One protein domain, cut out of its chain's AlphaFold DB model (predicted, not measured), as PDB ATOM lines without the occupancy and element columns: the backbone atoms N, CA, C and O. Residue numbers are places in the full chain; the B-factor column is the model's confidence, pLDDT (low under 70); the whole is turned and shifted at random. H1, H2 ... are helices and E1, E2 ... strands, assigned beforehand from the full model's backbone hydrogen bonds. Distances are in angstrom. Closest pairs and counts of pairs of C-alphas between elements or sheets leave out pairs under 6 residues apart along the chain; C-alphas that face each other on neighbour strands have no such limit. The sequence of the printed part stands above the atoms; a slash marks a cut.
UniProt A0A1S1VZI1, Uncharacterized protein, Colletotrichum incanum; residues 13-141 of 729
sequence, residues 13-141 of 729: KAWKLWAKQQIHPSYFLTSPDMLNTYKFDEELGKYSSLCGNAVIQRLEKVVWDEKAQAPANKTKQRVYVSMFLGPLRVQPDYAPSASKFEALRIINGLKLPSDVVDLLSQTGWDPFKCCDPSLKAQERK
ATOM      1  N   LYS A  13     -12.796  -0.593  16.138       87.50
ATOM      2  CA  LYS A  13     -12.522  -1.718  15.225       87.50
ATOM      3  C   LYS A  13     -13.603  -2.803  15.319       87.50
ATOM      4  O   LYS A  13     -14.173  -3.178  14.298       87.50
ATOM      5  N   ALA A  14     -13.950  -3.249  16.531       88.50
ATOM      6  CA  ALA A  14     -15.010  -4.244  16.715       88.50
ATOM      7  C   ALA A  14     -16.392  -3.686  16.338       88.50
ATOM      8  O   ALA A  14     -17.208  -4.406  15.766       88.50
ATOM      9  N   TRP A  15     -16.645  -2.398  16.599       92.75
ATOM     10  CA  TRP A  15     -17.888  -1.743  16.200       92.75
ATOM     11  C   TRP A  15     -18.047  -1.689  14.683       92.75
ATOM     12  O   TRP A  15     -19.131  -1.993  14.200       92.75
ATOM     13  N   LYS A  16     -16.991  -1.377  13.917       90.69
ATOM     14  CA  LYS A  16     -17.049  -1.399  12.443       90.69
ATOM     15  C   LYS A  16     -17.397  -2.790  11.905       90.69
ATOM     16  O   LYS A  16     -18.280  -2.891  11.056       90.69
ATOM     17  N   LEU A  17     -16.788  -3.850  12.443       89.81
ATOM     18  CA  LEU A  17     -17.099  -5.232  12.056       89.81
ATOM     19  C   LEU A  17     -18.543  -5.627  12.414       89.81
ATOM     20  O   LEU A  17     -19.257  -6.184  11.582       89.81
ATOM     21  N   TRP A  18     -19.008  -5.289  13.621       92.94
ATOM     22  CA  TRP A  18     -20.405  -5.489  14.025       92.94
ATOM     23  C   TRP A  18     -21.358  -4.702  13.115       92.94
ATOM     24  O   TRP A  18     -22.278  -5.279  12.550       92.94
ATOM     25  N   ALA A  19     -21.100  -3.417  12.878       91.38
ATOM     26  CA  ALA A  19     -21.925  -2.551  12.039       91.38
ATOM     27  C   ALA A  19     -22.028  -3.071  10.595       91.38
ATOM     28  O   ALA A  19     -23.122  -3.084  10.033       91.38
ATOM     29  N   LYS A  20     -20.925  -3.585  10.028       91.50
ATOM     30  CA  LYS A  20     -20.904  -4.310   8.746       91.50
ATOM     31  C   LYS A  20     -21.827  -5.540   8.743       91.50
ATOM     32  O   LYS A  20     -22.508  -5.784   7.751       91.50
ATOM     33  N   GLN A  21     -21.882  -6.300   9.839       90.69
ATOM     34  CA  GLN A  21     -22.770  -7.466   9.982       90.69
ATOM     35  C   GLN A  21     -24.254  -7.085  10.158       90.69
ATOM     36  O   GLN A  21     -25.120  -7.898   9.838       90.69
ATOM     37  N   GLN A  22     -24.553  -5.867  10.625       92.44
ATOM     38  CA  GLN A  22     -25.919  -5.348  10.809       92.44
ATOM     39  C   GLN A  22     -26.529  -4.706   9.544       92.44
ATOM     40  O   GLN A  22     -27.679  -4.248   9.584       92.44
ATOM     41  N   ILE A  23     -25.782  -4.663   8.433       91.12
ATOM     42  CA  ILE A  23     -26.277  -4.228   7.120       91.12
ATOM     43  C   ILE A  23     -27.332  -5.224   6.612       91.12
ATOM     44  O   ILE A  23     -27.105  -6.435   6.589       91.12
ATOM     45  N   HIS A  24     -28.482  -4.711   6.173       89.62
ATOM     46  CA  HIS A  24     -29.604  -5.516   5.700       89.62
ATOM     47  C   HIS A  24     -29.215  -6.412   4.500       89.62
ATOM     48  O   HIS A  24     -28.527  -5.942   3.588       89.62
ATOM     49  N   PRO A  25     -29.662  -7.686   4.433       87.38
ATOM     50  CA  PRO A  25     -29.216  -8.631   3.406       87.38
ATOM     51  C   PRO A  25     -29.358  -8.166   1.949       87.38
ATOM     52  O   PRO A  25     -28.506  -8.525   1.144       87.38
ATOM     53  N   SER A  26     -30.355  -7.336   1.608       86.19
ATOM     54  CA  SER A  26     -30.547  -6.821   0.236       86.19
ATOM     55  C   SER A  26     -29.461  -5.842  -0.250       86.19
ATOM     56  O   SER A  26     -29.440  -5.491  -1.426       86.19
ATOM     57  N   TYR A  27     -28.516  -5.434   0.607       87.81
ATOM     58  CA  TYR A  27     -27.302  -4.717   0.193       87.81
ATOM     59  C   TYR A  27     -26.180  -5.644  -0.315       87.81
ATOM     60  O   TYR A  27     -25.232  -5.160  -0.947       87.81
ATOM     61  N   PHE A  28     -26.274  -6.953  -0.072       86.75
ATOM     62  CA  PHE A  28     -25.320  -7.968  -0.526       86.75
ATOM     63  C   PHE A  28     -25.902  -8.795  -1.676       86.75
ATOM     64  O   PHE A  28     -27.116  -8.934  -1.807       86.75
ATOM     65  N   LEU A  29     -25.031  -9.365  -2.506       77.50
ATOM     66  CA  LEU A  29     -25.447 -10.254  -3.589       77.50
ATOM     67  C   LEU A  29     -25.556 -11.701  -3.097       77.50
ATOM     68  O   LEU A  29     -24.628 -12.231  -2.486       77.50
ATOM     69  N   THR A  30     -26.677 -12.353  -3.406       64.56
ATOM     70  CA  THR A  30     -26.889 -13.797  -3.187       64.56
ATOM     71  C   THR A  30     -26.255 -14.661  -4.278       64.56
ATOM     72  O   THR A  30     -25.959 -15.827  -4.033       64.56
ATOM     73  N   SER A  31     -26.007 -14.087  -5.459       54.59
ATOM     74  CA  SER A  31     -25.205 -14.661  -6.540       54.59
ATOM     75  C   SER A  31     -24.353 -13.545  -7.158       54.59
ATOM     76  O   SER A  31     -24.926 -12.544  -7.596       54.59
ATOM     77  N   PRO A  32     -23.013 -13.653  -7.177       49.28
ATOM     78  CA  PRO A  32     -22.157 -12.656  -7.808       49.28
ATOM     79  C   PRO A  32     -22.077 -12.895  -9.321       49.28
ATOM     80  O   PRO A  32     -21.291 -13.721  -9.787       49.28
ATOM     81  N   ASP A  33     -22.852 -12.140 -10.100       49.16
ATOM     82  CA  ASP A  33     -22.547 -11.982 -11.525       49.16
ATOM     83  C   ASP A  33     -21.194 -11.269 -11.678       49.16
ATOM     84  O   ASP A  33     -20.889 -10.310 -10.967       49.16
ATOM     85  N   MET A  34     -20.363 -11.755 -12.603       48.66
ATOM     86  CA  MET A  34     -18.934 -11.418 -12.716       48.66
ATOM     87  C   MET A  34     -18.676 -10.053 -13.391       48.66
ATOM     88  O   MET A  34     -17.872  -9.940 -14.316       48.66
ATOM     89  N   LEU A  35     -19.376  -9.009 -12.940       48.72
ATOM     90  CA  LEU A  35     -19.211  -7.623 -13.381       48.72
ATOM     91  C   LEU A  35     -18.282  -6.854 -12.426       48.72
ATOM     92  O   LEU A  35     -18.403  -6.936 -11.205       48.72
ATOM     93  N   ASN A  36     -17.389  -6.037 -12.992       48.16
ATOM     94  CA  ASN A  36     -16.323  -5.313 -12.276       48.16
ATOM     95  C   ASN A  36     -16.805  -4.155 -11.363       48.16
ATOM     96  O   ASN A  36     -16.024  -3.267 -11.030       48.16
ATOM     97  N   THR A  37     -18.084  -4.116 -10.981       54.38
ATOM     98  CA  THR A  37     -18.696  -3.060 -10.148       54.38
ATOM     99  C   THR A  37     -18.950  -3.492  -8.700       54.38
ATOM    100  O   THR A  37     -19.336  -2.666  -7.866       54.38
ATOM    101  N   TYR A  38     -18.718  -4.765  -8.376       68.94
ATOM    102  CA  TYR A  38     -18.880  -5.318  -7.031       68.94
ATOM    103  C   TYR A  38     -17.534  -5.426  -6.315       68.94
ATOM    104  O   TYR A  38     -16.505  -5.690  -6.934       68.94
ATOM    105  N   LYS A  39     -17.547  -5.243  -4.991       71.94
ATOM    106  CA  LYS A  39     -16.372  -5.470  -4.141       71.94
ATOM    107  C   LYS A  39     -16.640  -6.707  -3.290       71.94
ATOM    108  O   LYS A  39     -17.770  -6.919  -2.852       71.94
ATOM    109  N   PHE A  40     -15.618  -7.521  -3.071       76.75
ATOM    110  CA  PHE A  40     -15.651  -8.527  -2.016       76.75
ATOM    111  C   PHE A  40     -15.214  -7.859  -0.709       76.75
ATOM    112  O   PHE A  40     -14.186  -7.180  -0.676       76.75
ATOM    113  N   ASP A  41     -16.009  -8.001   0.348       79.25
ATOM    114  CA  ASP A  41     -15.630  -7.584   1.694       79.25
ATOM    115  C   ASP A  41     -15.089  -8.809   2.440       79.25
ATOM    116  O   ASP A  41     -15.846  -9.701   2.829       79.25
ATOM    117  N   GLU A  42     -13.765  -8.862   2.584       78.00
ATOM    118  CA  GLU A  42     -13.035  -9.987   3.179       78.00
ATOM    119  C   GLU A  42     -13.414 -10.224   4.648       78.00
ATOM    120  O   GLU A  42     -13.465 -11.371   5.085       78.00
ATOM    121  N   GLU A  43     -13.771  -9.170   5.394       80.69
ATOM    122  CA  GLU A  43     -14.202  -9.280   6.795       80.69
ATOM    123  C   GLU A  43     -15.608  -9.890   6.936       80.69
ATOM    124  O   GLU A  43     -15.959 -10.431   7.986       80.69
ATOM    125  N   LEU A  44     -16.431  -9.795   5.885       77.62
ATOM    126  CA  LEU A  44     -17.785 -10.359   5.834       77.62
ATOM    127  C   LEU A  44     -17.882 -11.674   5.052       77.62
ATOM    128  O   LEU A  44     -18.903 -12.358   5.164       77.62
ATOM    129  N   GLY A  45     -16.882 -11.997   4.227       82.12
ATOM    130  CA  GLY A  45     -16.919 -13.119   3.287       82.12
ATOM    131  C   GLY A  45     -18.004 -12.984   2.210       82.12
ATOM    132  O   GLY A  45     -18.573 -13.992   1.789       82.12
ATOM    133  N   LYS A  46     -18.366 -11.753   1.810       83.38
ATOM    134  CA  LYS A  46     -19.533 -11.468   0.948       83.38
ATOM    135  C   LYS A  46     -19.233 -10.444  -0.140       83.38
ATOM    136  O   LYS A  46     -18.456  -9.516   0.058       83.38
ATOM    137  N   TYR A  47     -19.945 -10.563  -1.260       80.38
ATOM    138  CA  TYR A  47     -19.984  -9.535  -2.299       80.38
ATOM    139  C   TYR A  47     -21.015  -8.456  -1.954       80.38
ATOM    140  O   TYR A  47     -22.213  -8.730  -1.829       80.38
ATOM    141  N   SER A  48     -20.553  -7.217  -1.816       82.06
ATOM    142  CA  SER A  48     -21.394  -6.036  -1.636       82.06
ATOM    143  C   SER A  48     -21.823  -5.462  -2.988       82.06
ATOM    144  O   SER A  48     -21.015  -5.267  -3.900       82.06
ATOM    145  N   SER A  49     -23.114  -5.135  -3.101       83.81
ATOM    146  CA  SER A  49     -23.634  -4.338  -4.218       83.81
ATOM    147  C   SER A  49     -23.031  -2.923  -4.213       83.81
ATOM    148  O   SER A  49     -22.451  -2.487  -3.217       83.81
ATOM    149  N   LEU A  50     -23.244  -2.144  -5.280       83.38
ATOM    150  CA  LEU A  50     -22.905  -0.712  -5.302       83.38
ATOM    151  C   LEU A  50     -23.523   0.051  -4.111       83.38
ATOM    152  O   LEU A  50     -22.855   0.874  -3.482       83.38
ATOM    153  N   CYS A  51     -24.765  -0.273  -3.735       84.94
ATOM    154  CA  CYS A  51     -25.403   0.285  -2.544       84.94
ATOM    155  C   CYS A  51     -24.740  -0.206  -1.247       84.94
ATOM    156  O   CYS A  51     -24.568   0.592  -0.329       84.94
ATOM    157  N   GLY A  52     -24.338  -1.479  -1.167       88.25
ATOM    158  CA  GLY A  52     -23.650  -2.050  -0.001       88.25
ATOM    159  C   GLY A  52     -22.277  -1.424   0.226       88.25
ATOM    160  O   GLY A  52     -21.975  -0.988   1.334       88.25
ATOM    161  N   ASN A  53     -21.495  -1.249  -0.841       87.50
ATOM    162  CA  ASN A  53     -20.240  -0.492  -0.824       87.50
ATOM    163  C   ASN A  53     -20.453   0.943  -0.324       87.50
ATOM    164  O   ASN A  53     -19.684   1.436   0.499       87.50
ATOM    165  N   ALA A  54     -21.533   1.597  -0.760       89.50
ATOM    166  CA  ALA A  54     -21.887   2.931  -0.293       89.50
ATOM    167  C   ALA A  54     -22.294   2.974   1.198       89.50
ATOM    168  O   ALA A  54     -22.064   4.004   1.835       89.50
ATOM    169  N   VAL A  55     -22.849   1.899   1.776       91.31
ATOM    170  CA  VAL A  55     -23.060   1.782   3.236       91.31
ATOM    171  C   VAL A  55     -21.724   1.571   3.954       91.31
ATOM    172  O   VAL A  55     -21.407   2.322   4.875       91.31
ATOM    173  N   ILE A  56     -20.906   0.614   3.503       91.00
ATOM    174  CA  ILE A  56     -19.613   0.266   4.118       91.00
ATOM    175  C   ILE A  56     -18.688   1.490   4.195       91.00
ATOM    176  O   ILE A  56     -18.251   1.851   5.285       91.00
ATOM    177  N   GLN A  57     -18.509   2.227   3.093       90.69
ATOM    178  CA  GLN A  57     -17.706   3.462   3.055       90.69
ATOM    179  C   GLN A  57     -18.208   4.574   3.996       90.69
ATOM    180  O   GLN A  57     -17.456   5.495   4.322       90.69
ATOM    181  N   ARG A  58     -19.485   4.538   4.406       90.94
ATOM    182  CA  ARG A  58     -20.057   5.467   5.394       90.94
ATOM    183  C   ARG A  58     -19.797   4.979   6.817       90.94
ATOM    184  O   ARG A  58     -19.409   5.794   7.646       90.94
ATOM    185  N   LEU A  59     -19.930   3.676   7.080       91.25
ATOM    186  CA  LEU A  59     -19.590   3.049   8.367       91.25
ATOM    187  C   LEU A  59     -18.086   3.149   8.690       91.25
ATOM    188  O   LEU A  59     -17.701   3.381   9.835       91.25
ATOM    189  N   GLU A  60     -17.226   3.063   7.676       89.88
ATOM    190  CA  GLU A  60     -15.781   3.293   7.795       89.88
ATOM    191  C   GLU A  60     -15.435   4.728   8.225       89.88
ATOM    192  O   GLU A  60     -14.421   4.927   8.897       89.88
ATOM    193  N   LYS A  61     -16.284   5.707   7.878       90.19
ATOM    194  CA  LYS A  61     -16.099   7.157   8.095       90.19
ATOM    195  C   LYS A  61     -17.018   7.729   9.188       90.19
ATOM    196  O   LYS A  61     -17.315   8.924   9.190       90.19
ATOM    197  N   VAL A  62     -17.483   6.879  10.104       91.88
ATOM    198  CA  VAL A  62     -18.256   7.278  11.292       91.88
ATOM    199  C   VAL A  62     -17.385   8.090  12.241       91.88
ATOM    200  O   VAL A  62     -16.291   7.661  12.603       91.88
ATOM    201  N   VAL A  63     -17.898   9.241  12.681       91.38
ATOM    202  CA  VAL A  63     -17.273  10.033  13.746       91.38
ATOM    203  C   VAL A  63     -17.458   9.277  15.061       91.38
ATOM    204  O   VAL A  63     -18.580   8.899  15.402       91.38
ATOM    205  N   TRP A  64     -16.373   9.033  15.789       90.19
ATOM    206  CA  TRP A  64     -16.403   8.337  17.077       90.19
ATOM    207  C   TRP A  64     -16.445   9.335  18.239       90.19
ATOM    208  O   TRP A  64     -15.939  10.449  18.117       90.19
ATOM    209  N   ASP A  65     -17.049   8.949  19.362       90.00
ATOM    210  CA  ASP A  65     -16.954   9.681  20.624       90.00
ATOM    211  C   ASP A  65     -16.217   8.805  21.644       90.00
ATOM    212  O   ASP A  65     -16.722   7.787  22.123       90.00
ATOM    213  N   GLU A  66     -14.974   9.186  21.931       88.25
ATOM    214  CA  GLU A  66     -14.058   8.427  22.786       88.25
ATOM    215  C   GLU A  66     -14.547   8.335  24.234       88.25
ATOM    216  O   GLU A  66     -14.330   7.317  24.891       88.25
ATOM    217  N   LYS A  67     -15.266   9.361  24.715       87.69
ATOM    218  CA  LYS A  67     -15.818   9.399  26.076       87.69
ATOM    219  C   LYS A  67     -17.034   8.487  26.204       87.69
ATOM    220  O   LYS A  67     -17.192   7.822  27.224       87.69
ATOM    221  N   ALA A  68     -17.874   8.432  25.170       83.69
ATOM    222  CA  ALA A  68     -19.017   7.521  25.119       83.69
ATOM    223  C   ALA A  68     -18.634   6.071  24.754       83.69
ATOM    224  O   ALA A  68     -19.442   5.165  24.958       83.69
ATOM    225  N   GLN A  69     -17.432   5.848  24.203       87.31
ATOM    226  CA  GLN A  69     -17.005   4.576  23.599       87.31
ATOM    227  C   GLN A  69     -18.018   4.053  22.562       87.31
ATOM    228  O   GLN A  69     -18.358   2.869  22.525       87.31
ATOM    229  N   ALA A  70     -18.523   4.967  21.732       88.25
ATOM    230  CA  ALA A  70     -19.606   4.728  20.782       88.25
ATOM    231  C   ALA A  70     -19.483   5.660  19.559       88.25
ATOM    232  O   ALA A  70     -18.719   6.631  19.598       88.25
ATOM    233  N   PRO A  71     -20.260   5.440  18.480       89.31
ATOM    234  CA  PRO A  71     -20.469   6.461  17.459       89.31
ATOM    235  C   PRO A  71     -20.928   7.781  18.086       89.31
ATOM    236  O   PRO A  71     -21.818   7.804  18.938       89.31
ATOM    237  N   ALA A  72     -20.345   8.891  17.641       88.31
ATOM    238  CA  ALA A  72     -20.735  10.214  18.098       88.31
ATOM    239  C   ALA A  72     -22.204  10.517  17.758       88.31
ATOM    240  O   ALA A  72     -22.742  10.001  16.772       88.31
ATOM    241  N   ASN A  73     -22.834  11.393  18.554       87.00
ATOM    242  CA  ASN A  73     -24.219  11.847  18.372       87.00
ATOM    243  C   ASN A  73     -24.527  12.128  16.888       87.00
ATOM    244  O   ASN A  73     -23.726  12.773  16.208       87.00
ATOM    245  N   LYS A  74     -25.694  11.672  16.406       82.50
ATOM    246  CA  LYS A  74     -26.169  11.819  15.021       82.50
ATOM    247  C   LYS A  74     -25.900  13.208  14.423       82.50
ATOM    248  O   LYS A  74     -25.491  13.284  13.273       82.50
ATOM    249  N   THR A  75     -26.023  14.291  15.197       84.75
ATOM    250  CA  THR A  75     -25.778  15.668  14.728       84.75
ATOM    251  C   THR A  75     -24.338  15.928  14.274       84.75
ATOM    252  O   THR A  75     -24.128  16.747  13.386       84.75
ATOM    253  N   LYS A  76     -23.352  15.201  14.818       86.12
ATOM    254  CA  LYS A  76     -21.937  15.239  14.405       86.12
ATOM    255  C   LYS A  76     -21.637  14.345  13.190       86.12
ATOM    256  O   LYS A  76     -20.538  14.398  12.648       86.12
ATOM    257  N   GLN A  77     -22.572  13.495  12.757       88.25
ATOM    258  CA  GLN A  77     -22.333  12.517  11.692       88.25
ATOM    259  C   GLN A  77     -22.571  13.137  10.311       88.25
ATOM    260  O   GLN A  77     -23.687  13.539   9.981       88.25
ATOM    261  N   ARG A  78     -21.547  13.129   9.444       85.06
ATOM    262  CA  ARG A  78     -21.609  13.720   8.088       85.06
ATOM    263  C   ARG A  78     -22.790  13.210   7.247       85.06
ATOM    264  O   ARG A  78     -23.342  13.960   6.446       85.06
ATOM    265  N   VAL A  79     -23.215  11.957   7.449       84.62
ATOM    266  CA  VAL A  79     -24.402  11.379   6.792       84.62
ATOM    267  C   VAL A  79     -25.682  12.126   7.185       84.62
ATOM    268  O   VAL A  79     -26.418  12.540   6.292       84.62
ATOM    269  N   TYR A  80     -25.908  12.346   8.483       86.75
ATOM    270  CA  TYR A  80     -27.068  13.059   9.035       86.75
ATOM    271  C   TYR A  80     -27.073  14.533   8.615       86.75
ATOM    272  O   TYR A  80     -28.068  15.020   8.081       86.75
ATOM    273  N   VAL A  81     -25.933  15.223   8.751       82.38
ATOM    274  CA  VAL A  81     -25.776  16.619   8.296       82.38
ATOM    275  C   VAL A  81     -26.151  16.746   6.812       82.38
ATOM    276  O   VAL A  81     -26.906  17.641   6.440       82.38
ATOM    277  N   SER A  82     -25.746  15.782   5.972       82.12
ATOM    278  CA  SER A  82     -26.088  15.756   4.540       82.12
ATOM    279  C   SER A  82     -27.565  15.488   4.201       82.12
ATOM    280  O   SER A  82     -27.893  15.494   3.015       82.12
ATOM    281  N   MET A  83     -28.423  15.180   5.185       81.44
ATOM    282  CA  MET A  83     -29.875  14.983   5.013       81.44
ATOM    283  C   MET A  83     -30.708  16.193   5.452       81.44
ATOM    284  O   MET A  83     -31.818  16.362   4.951       81.44
ATOM    285  N   PHE A  84     -30.198  17.011   6.380       77.25
ATOM    286  CA  PHE A  84     -30.904  18.187   6.909       77.25
ATOM    287  C   PHE A  84     -30.361  19.512   6.363       77.25
ATOM    288  O   PHE A  84     -31.150  20.396   6.040       77.25
ATOM    289  N   LEU A  85     -29.033  19.640   6.258       71.56
ATOM    290  CA  LEU A  85     -28.332  20.897   5.953       71.56
ATOM    291  C   LEU A  85     -27.532  20.854   4.638       71.56
ATOM    292  O   LEU A  85     -26.961  21.858   4.234       71.56
ATOM    293  N   GLY A  86     -27.448  19.693   3.981       66.56
ATOM    294  CA  GLY A  86     -26.757  19.548   2.696       66.56
ATOM    295  C   GLY A  86     -27.683  19.715   1.482       66.56
ATOM    296  O   GLY A  86     -28.894  19.540   1.616       66.56
ATOM    297  N   PRO A  87     -27.127  19.909   0.269       56.94
ATOM    298  CA  PRO A  87     -27.896  19.995  -0.986       56.94
ATOM    299  C   PRO A  87     -28.632  18.691  -1.351       56.94
ATOM    300  O   PRO A  87     -29.463  18.665  -2.246       56.94
ATOM    301  N   LEU A  88     -28.355  17.599  -0.633       60.84
ATOM    302  CA  LEU A  88     -29.039  16.308  -0.744       60.84
ATOM    303  C   LEU A  88     -30.051  16.106   0.402       60.84
ATOM    304  O   LEU A  88     -30.154  15.001   0.955       60.84
ATOM    305  N   ARG A  89     -30.735  17.196   0.781       76.19
ATOM    306  CA  ARG A  89     -31.852  17.224   1.732       76.19
ATOM    307  C   ARG A  89     -33.004  16.362   1.213       76.19
ATOM    308  O   ARG A  89     -33.206  16.246   0.008       76.19
ATOM    309  N   VAL A  90     -33.768  15.759   2.122       76.00
ATOM    310  CA  VAL A  90     -34.986  15.026   1.742       76.00
ATOM    311  C   VAL A  90     -36.007  16.007   1.157       76.00
ATOM    312  O   VAL A  90     -36.372  16.981   1.816       76.00
ATOM    313  N   GLN A  91     -36.455  15.747  -0.070       79.88
ATOM    314  CA  GLN A  91     -37.473  16.518  -0.790       79.88
ATOM    315  C   GLN A  91     -38.562  15.565  -1.314       79.88
ATOM    316  O   GLN A  91     -38.262  14.387  -1.517       79.88
ATOM    317  N   PRO A  92     -39.801  16.024  -1.571       80.75
ATOM    318  CA  PRO A  92     -40.873  15.157  -2.069       80.75
ATOM    319  C   PRO A  92     -40.571  14.497  -3.420       80.75
ATOM    320  O   PRO A  92     -41.018  13.378  -3.678       80.75
ATOM    321  N   ASP A  93     -39.800  15.160  -4.280       79.19
ATOM    322  CA  ASP A  93     -39.613  14.746  -5.675       79.19
ATOM    323  C   ASP A  93     -38.352  13.900  -5.895       79.19
ATOM    324  O   ASP A  93     -38.330  13.031  -6.768       79.19
ATOM    325  N   TYR A  94     -37.337  14.060  -5.041       81.75
ATOM    326  CA  TYR A  94     -36.070  13.334  -5.139       81.75
ATOM    327  C   TYR A  94     -36.019  12.112  -4.221       81.75
ATOM    328  O   TYR A  94     -36.186  12.202  -3.006       81.75
ATOM    329  N   ALA A  95     -35.731  10.952  -4.815       78.75
ATOM    330  CA  ALA A  95     -35.737   9.681  -4.107       78.75
ATOM    331  C   ALA A  95     -34.644   9.602  -3.014       78.75
ATOM    332  O   ALA A  95     -33.454   9.719  -3.332       78.75
ATOM    333  N   PRO A  96     -34.996   9.330  -1.741       82.50
ATOM    334  CA  PRO A  96     -34.024   9.165  -0.669       82.50
ATOM    335  C   PRO A  96     -33.030   8.036  -0.974       82.50
ATOM    336  O   PRO A  96     -33.388   6.905  -1.318       82.50
ATOM    337  N   SER A  97     -31.741   8.361  -0.844       89.12
ATOM    338  CA  SER A  97     -30.630   7.449  -1.128       89.12
ATOM    339  C   SER A  97     -30.505   6.389  -0.032       89.12
ATOM    340  O   SER A  97     -29.952   6.662   1.033       89.12
ATOM    341  N   ALA A  98     -31.010   5.179  -0.291       89.62
ATOM    342  CA  ALA A  98     -31.161   4.126   0.718       89.62
ATOM    343  C   ALA A  98     -29.871   3.810   1.501       89.62
ATOM    344  O   ALA A  98     -29.905   3.691   2.723       89.62
ATOM    345  N   SER A  99     -28.705   3.822   0.842       90.38
ATOM    346  CA  SER A  99     -27.407   3.606   1.502       90.38
ATOM    347  C   SER A  99     -26.997   4.713   2.489       90.38
ATOM    348  O   SER A  99     -26.168   4.465   3.366       90.38
ATOM    349  N   LYS A 100     -27.579   5.922   2.412       90.38
ATOM    350  CA  LYS A 100     -27.474   6.919   3.493       90.38
ATOM    351  C   LYS A 100     -28.337   6.527   4.698       90.38
ATOM    352  O   LYS A 100     -27.868   6.641   5.828       90.38
ATOM    353  N   PHE A 101     -29.582   6.105   4.468       90.94
ATOM    354  CA  PHE A 101     -30.544   5.789   5.532       90.94
ATOM    355  C   PHE A 101     -30.171   4.513   6.278       90.94
ATOM    356  O   PHE A 101     -30.192   4.514   7.503       90.94
ATOM    357  N   GLU A 102     -29.704   3.483   5.575       93.50
ATOM    358  CA  GLU A 102     -29.195   2.261   6.198       93.50
ATOM    359  C   GLU A 102     -27.946   2.521   7.052       93.50
ATOM    360  O   GLU A 102     -27.882   2.096   8.205       93.50
ATOM    361  N   ALA A 103     -26.978   3.293   6.541       92.50
ATOM    362  CA  ALA A 103     -25.814   3.688   7.333       92.50
ATOM    363  C   ALA A 103     -26.231   4.468   8.593       92.50
ATOM    364  O   ALA A 103     -25.757   4.171   9.688       92.50
ATOM    365  N   LEU A 104     -27.159   5.425   8.466       92.12
ATOM    366  CA  LEU A 104     -27.658   6.207   9.598       92.12
ATOM    367  C   LEU A 104     -28.455   5.358  10.602       92.12
ATOM    368  O   LEU A 104     -28.292   5.546  11.805       92.12
ATOM    369  N   ARG A 105     -29.261   4.399  10.126       93.25
ATOM    370  CA  ARG A 105     -29.977   3.414  10.949       93.25
ATOM    371  C   ARG A 105     -28.996   2.624  11.812       93.25
ATOM    372  O   ARG A 105     -29.222   2.482  13.008       93.25
ATOM    373  N   ILE A 106     -27.901   2.135  11.229       92.81
ATOM    374  CA  ILE A 106     -26.892   1.339  11.946       92.81
ATOM    375  C   ILE A 106     -26.126   2.195  12.964       92.81
ATOM    376  O   ILE A 106     -25.975   1.783  14.113       92.81
ATOM    377  N   ILE A 107     -25.713   3.409  12.580       91.50
ATOM    378  CA  ILE A 107     -25.055   4.380  13.472       91.50
ATOM    379  C   ILE A 107     -25.945   4.720  14.680       91.50
ATOM    380  O   ILE A 107     -25.463   4.768  15.809       91.50
ATOM    381  N   ASN A 108     -27.248   4.907  14.460       90.38
ATOM    382  CA  ASN A 108     -28.235   5.270  15.478       90.38
ATOM    383  C   ASN A 108     -28.906   4.029  16.122       90.38
ATOM    384  O   ASN A 108     -30.114   3.993  16.353       90.38
ATOM    385  N   GLY A 109     -28.125   2.982  16.415       89.00
ATOM    386  CA  GLY A 109     -28.591   1.835  17.211       89.00
ATOM    387  C   GLY A 109     -29.660   0.977  16.523       89.00
ATOM    388  O   GLY A 109     -30.650   0.594  17.145       89.00
ATOM    389  N   LEU A 110     -29.467   0.694  15.232       89.44
ATOM    390  CA  LEU A 110     -30.362  -0.079  14.355       89.44
ATOM    391  C   LEU A 110     -31.739   0.556  14.075       89.44
ATOM    392  O   LEU A 110     -32.566  -0.079  13.414       89.44
ATOM    393  N   LYS A 111     -31.966   1.812  14.485       90.69
ATOM    394  CA  LYS A 111     -33.203   2.582  14.269       90.69
ATOM    395  C   LYS A 111     -32.904   3.902  13.562       90.69
ATOM    396  O   LYS A 111     -31.909   4.552  13.871       90.69
ATOM    397  N   LEU A 112     -33.776   4.344  12.654       90.94
ATOM    398  CA  LEU A 112     -33.699   5.720  12.149       90.94
ATOM    399  C   LEU A 112     -33.998   6.722  13.285       90.94
ATOM    400  O   LEU A 112     -34.838   6.428  14.140       90.94
ATOM    401  N   PRO A 113     -33.341   7.897  13.311       92.25
ATOM    402  CA  PRO A 113     -33.714   8.986  14.212       92.25
ATOM    403  C   PRO A 113     -35.167   9.441  14.000       92.25
ATOM    404  O   PRO A 113     -35.632   9.467  12.862       92.25
ATOM    405  N   SER A 114     -35.872   9.834  15.066       90.88
ATOM    406  CA  SER A 114     -37.284  10.251  14.989       90.88
ATOM    407  C   SER A 114     -37.502  11.423  14.031       90.88
ATOM    408  O   SER A 114     -38.295  11.308  13.113       90.88
ATOM    409  N   ASP A 115     -36.693  12.475  14.136       90.38
ATOM    410  CA  ASP A 115     -36.710  13.625  13.221       90.38
ATOM    411  C   ASP A 115     -36.448  13.262  11.747       90.38
ATOM    412  O   ASP A 115     -36.913  13.962  10.849       90.38
ATOM    413  N   VAL A 116     -35.752  12.156  11.469       89.94
ATOM    414  CA  VAL A 116     -35.590  11.623  10.105       89.94
ATOM    415  C   VAL A 116     -36.843  10.872   9.646       89.94
ATOM    416  O   VAL A 116     -37.243  11.006   8.492       89.94
ATOM    417  N   VAL A 117     -37.477  10.108  10.539       92.31
ATOM    418  CA  VAL A 117     -38.764   9.429  10.295       92.31
ATOM    419  C   VAL A 117     -39.877  10.456  10.050       92.31
ATOM    420  O   VAL A 117     -40.656  10.296   9.110       92.31
ATOM    421  N   ASP A 118     -39.900  11.538  10.828       90.62
ATOM    422  CA  ASP A 118     -40.836  12.654  10.693       90.62
ATOM    423  C   ASP A 118     -40.604  13.411   9.377       90.62
ATOM    424  O   ASP A 118     -41.548  13.608   8.614       90.62
ATOM    425  N   LEU A 119     -39.351  13.762   9.053       88.62
ATOM    426  CA  LEU A 119     -38.990  14.435   7.797       88.62
ATOM    427  C   LEU A 119     -39.379  13.612   6.560       88.62
ATOM    428  O   LEU A 119     -39.946  14.159   5.613       88.62
ATOM    429  N   LEU A 120     -39.103  12.302   6.559       89.88
ATOM    430  CA  LEU A 120     -39.517  11.392   5.484       89.88
ATOM    431  C   LEU A 120     -41.048  11.346   5.367       89.88
ATOM    432  O   LEU A 120     -41.586  11.510   4.274       89.88
ATOM    433  N   SER A 121     -41.754  11.227   6.495       91.19
ATOM    434  CA  SER A 121     -43.222  11.183   6.514       91.19
ATOM    435  C   SER A 121     -43.854  12.479   5.988       91.19
ATOM    436  O   SER A 121     -44.773  12.427   5.172       91.19
ATOM    437  N   GLN A 122     -43.322  13.640   6.385       89.19
ATOM    438  CA  GLN A 122     -43.748  14.967   5.912       89.19
ATOM    439  C   GLN A 122     -43.494  15.179   4.413       89.19
ATOM    440  O   GLN A 122     -44.244  15.896   3.758       89.19
ATOM    441  N   THR A 123     -42.456  14.549   3.858       88.25
ATOM    442  CA  THR A 123     -42.102  14.633   2.431       88.25
ATOM    443  C   THR A 123     -42.703  13.503   1.584       88.25
ATOM    444  O   THR A 123     -42.397  13.398   0.400       88.25
ATOM    445  N   GLY A 124     -43.596  12.680   2.146       91.06
ATOM    446  CA  GLY A 124     -44.302  11.630   1.403       91.06
ATOM    447  C   GLY A 124     -43.468  10.373   1.127       91.06
ATOM    448  O   GLY A 124     -43.757   9.642   0.179       91.06
ATOM    449  N   TRP A 125     -42.454  10.095   1.948       92.81
ATOM    450  CA  TRP A 125     -41.567   8.934   1.847       92.81
ATOM    451  C   TRP A 125     -41.778   7.955   3.006       92.81
ATOM    452  O   TRP A 125     -41.900   8.358   4.159       92.81
ATOM    453  N   ASP A 126     -41.823   6.655   2.709       92.25
ATOM    454  CA  ASP A 126     -42.062   5.599   3.700       92.25
ATOM    455  C   ASP A 126     -40.752   5.274   4.443       92.25
ATOM    456  O   ASP A 126     -39.831   4.723   3.826       92.25
ATOM    457  N   PRO A 127     -40.628   5.578   5.751       88.06
ATOM    458  CA  PRO A 127     -39.346   5.496   6.451       88.06
ATOM    459  C   PRO A 127     -38.752   4.086   6.524       88.06
ATOM    460  O   PRO A 127     -37.534   3.943   6.632       88.06
ATOM    461  N   PHE A 128     -39.581   3.043   6.432       84.88
ATOM    462  CA  PHE A 128     -39.124   1.656   6.455       84.88
ATOM    463  C   PHE A 128     -38.640   1.218   5.070       84.88
ATOM    464  O   PHE A 128     -37.563   0.632   4.946       84.88
ATOM    465  N   LYS A 129     -39.374   1.583   4.011       90.06
ATOM    466  CA  LYS A 129     -38.975   1.301   2.620       90.06
ATOM    467  C   LYS A 129     -37.772   2.122   2.160       90.06
ATOM    468  O   LYS A 129     -37.019   1.673   1.296       90.06
ATOM    469  N   CYS A 130     -37.544   3.300   2.741       89.00
ATOM    470  CA  CYS A 130     -36.386   4.140   2.424       89.00
ATOM    471  C   CYS A 130     -35.034   3.492   2.754       89.00
ATOM    472  O   CYS A 130     -34.026   3.904   2.185       89.00
ATOM    473  N   CYS A 131     -34.997   2.467   3.611       89.38
ATOM    474  CA  CYS A 131     -33.789   1.684   3.874       89.38
ATOM    475  C   CYS A 131     -33.581   0.510   2.899       89.38
ATOM    476  O   CYS A 131     -32.493  -0.062   2.908       89.38
ATOM    477  N   ASP A 132     -34.554   0.143   2.053       88.69
ATOM    478  CA  ASP A 132     -34.424  -1.005   1.144       88.69
ATOM    479  C   ASP A 132     -33.859  -0.587  -0.232       88.69
ATOM    480  O   ASP A 132     -34.523   0.153  -0.971       88.69
ATOM    481  N   PRO A 133     -32.657  -1.054  -0.625       86.94
ATOM    482  CA  PRO A 133     -32.037  -0.736  -1.908       86.94
ATOM    483  C   PRO A 133     -32.753  -1.386  -3.099       86.94
ATOM    484  O   PRO A 133     -32.601  -0.883  -4.209       86.94
ATOM    485  N   SER A 134     -33.534  -2.454  -2.886       84.81
ATOM    486  CA  SER A 134     -34.214  -3.195  -3.959       84.81
ATOM    487  C   SER A 134     -35.450  -2.476  -4.514       84.81
ATOM    488  O   SER A 134     -35.755  -2.606  -5.699       84.81
ATOM    489  N   LEU A 135     -36.125  -1.677  -3.681       85.38
ATOM    490  CA  LEU A 135     -37.329  -0.938  -4.057       85.38
ATOM    491  C   LEU A 135     -37.014   0.259  -4.963       85.38
ATOM    492  O   LEU A 135     -36.077   1.026  -4.723       85.38
ATOM    493  N   LYS A 136     -37.848   0.477  -5.979       85.81
ATOM    494  CA  LYS A 136     -37.800   1.663  -6.844       85.81
ATOM    495  C   LYS A 136     -38.283   2.903  -6.092       85.81
ATOM    496  O   LYS A 136     -39.012   2.813  -5.106       85.81
ATOM    497  N   ALA A 137     -37.945   4.086  -6.607       84.31
ATOM    498  CA  ALA A 137     -38.394   5.364  -6.046       84.31
ATOM    499  C   ALA A 137     -39.917   5.396  -5.795       84.31
ATOM    500  O   ALA A 137     -40.350   5.672  -4.682       84.31
ATOM    501  N   GLN A 138     -40.727   5.009  -6.784       85.25
ATOM    502  CA  GLN A 138     -42.190   5.025  -6.662       85.25
ATOM    503  C   GLN A 138     -42.732   4.086  -5.569       85.25
ATOM    504  O   GLN A 138     -43.756   4.374  -4.958       85.25
ATOM    505  N   GLU A 139     -42.034   2.980  -5.295       87.56
ATOM    506  CA  GLU A 139     -42.410   1.984  -4.283       87.56
ATOM    507  C   GLU A 139     -42.037   2.448  -2.863       87.56
ATOM    508  O   GLU A 139     -42.708   2.079  -1.900       87.56
ATOM    509  N   ARG A 140     -41.000   3.293  -2.735       87.75
ATOM    510  CA  ARG A 140     -40.565   3.916  -1.471       87.75
ATOM    511  C   ARG A 140     -41.413   5.116  -1.039       87.75
ATOM    512  O   ARG A 140     -41.279   5.541   0.109       87.75
ATOM    513  N   LYS A 141     -42.259   5.686  -1.904       89.12
ATOM    514  CA  LYS A 141     -43.196   6.738  -1.477       89.12
ATOM    515  C   LYS A 141     -44.242   6.168  -0.515       89.12
ATOM    516  O   LYS A 141     -44.643   5.003  -0.612       89.12
TER     517      LYS A 141
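Overview. This is residues 13 to 141 of the 729 residues of an uncharacterized protein of Colletotrichum incanum (UniProt A0A1S1VZI1). Short helices joined by long loops make a core in which H4 lies in the middle, with H2 side by side with it; H1 packs on H2, and H3 packs steeply on H4. A small strand hairpin, E1 and E2, lies at one end, while H5 and H6 lie toward the opposite end, touching no helix. The printed part has 129 residues, under half in named elements, in the order H1 E1 E2 H2 H3 H4 H5 H6, the two strands antiparallel. It is mostly helix and compact, with a radius of gyration of the C-alphas of 14.7 A and spans of 42 by 39 by 22 A.

Along the chain. H1, residues 13 to 21, begins at C-alpha (-12.522, -1.718, 15.225) and measures 12.9 A. E1 is residues 39 to 41 and E2 residues 46 to 48. H2, residues 50 to 59, measures 14.6 A. H3 is residues 78 to 84; H4, residues 98 to 107, measures 14.1 A. H5, residues 114 to 122, measures 12.1 A; H6, residues 137 to 140, ends at C-alpha (-40.565, 3.916, -1.471).

Arrangement. H1 touches H2, opposite ways at a shallow tilt of 28 degrees; their closest C-alphas, Lys 16 and Leu 59, are 6.5 A apart. In the E1 and E2 hairpin, N 41 and O 46 are within hydrogen-bond range at 2.9 A. H2 touches H4, the same way at a shallow tilt of 30 degrees, closest at the C-alphas of Val 55 and Ser 99, 5.0 A. H3 touches H4 at a steep tilt of 63 degrees, closest at the C-alphas of Val 79 and Lys 100, 6.3 A. H3 and H5 are near each other, with 6 pairs of C-alphas within 10 A; H4 and H6 are apart. Every O i to N i+4 pair is within hydrogen-bond range in H1, H3, H4 and H5, and 5 of 6 in H2; H6 is too short for such a pair.

Size, cuts and confidence. The C-alphas of Met 34 and Lys 67, the two farthest apart, are 44.1 A apart. The printed part has no cut. The links H1 to E1, H2 to H3, H3 to H4 and H5 to H6 are long. The model's pLDDT is under 70 at residues 30 to 38 and 86 to 88.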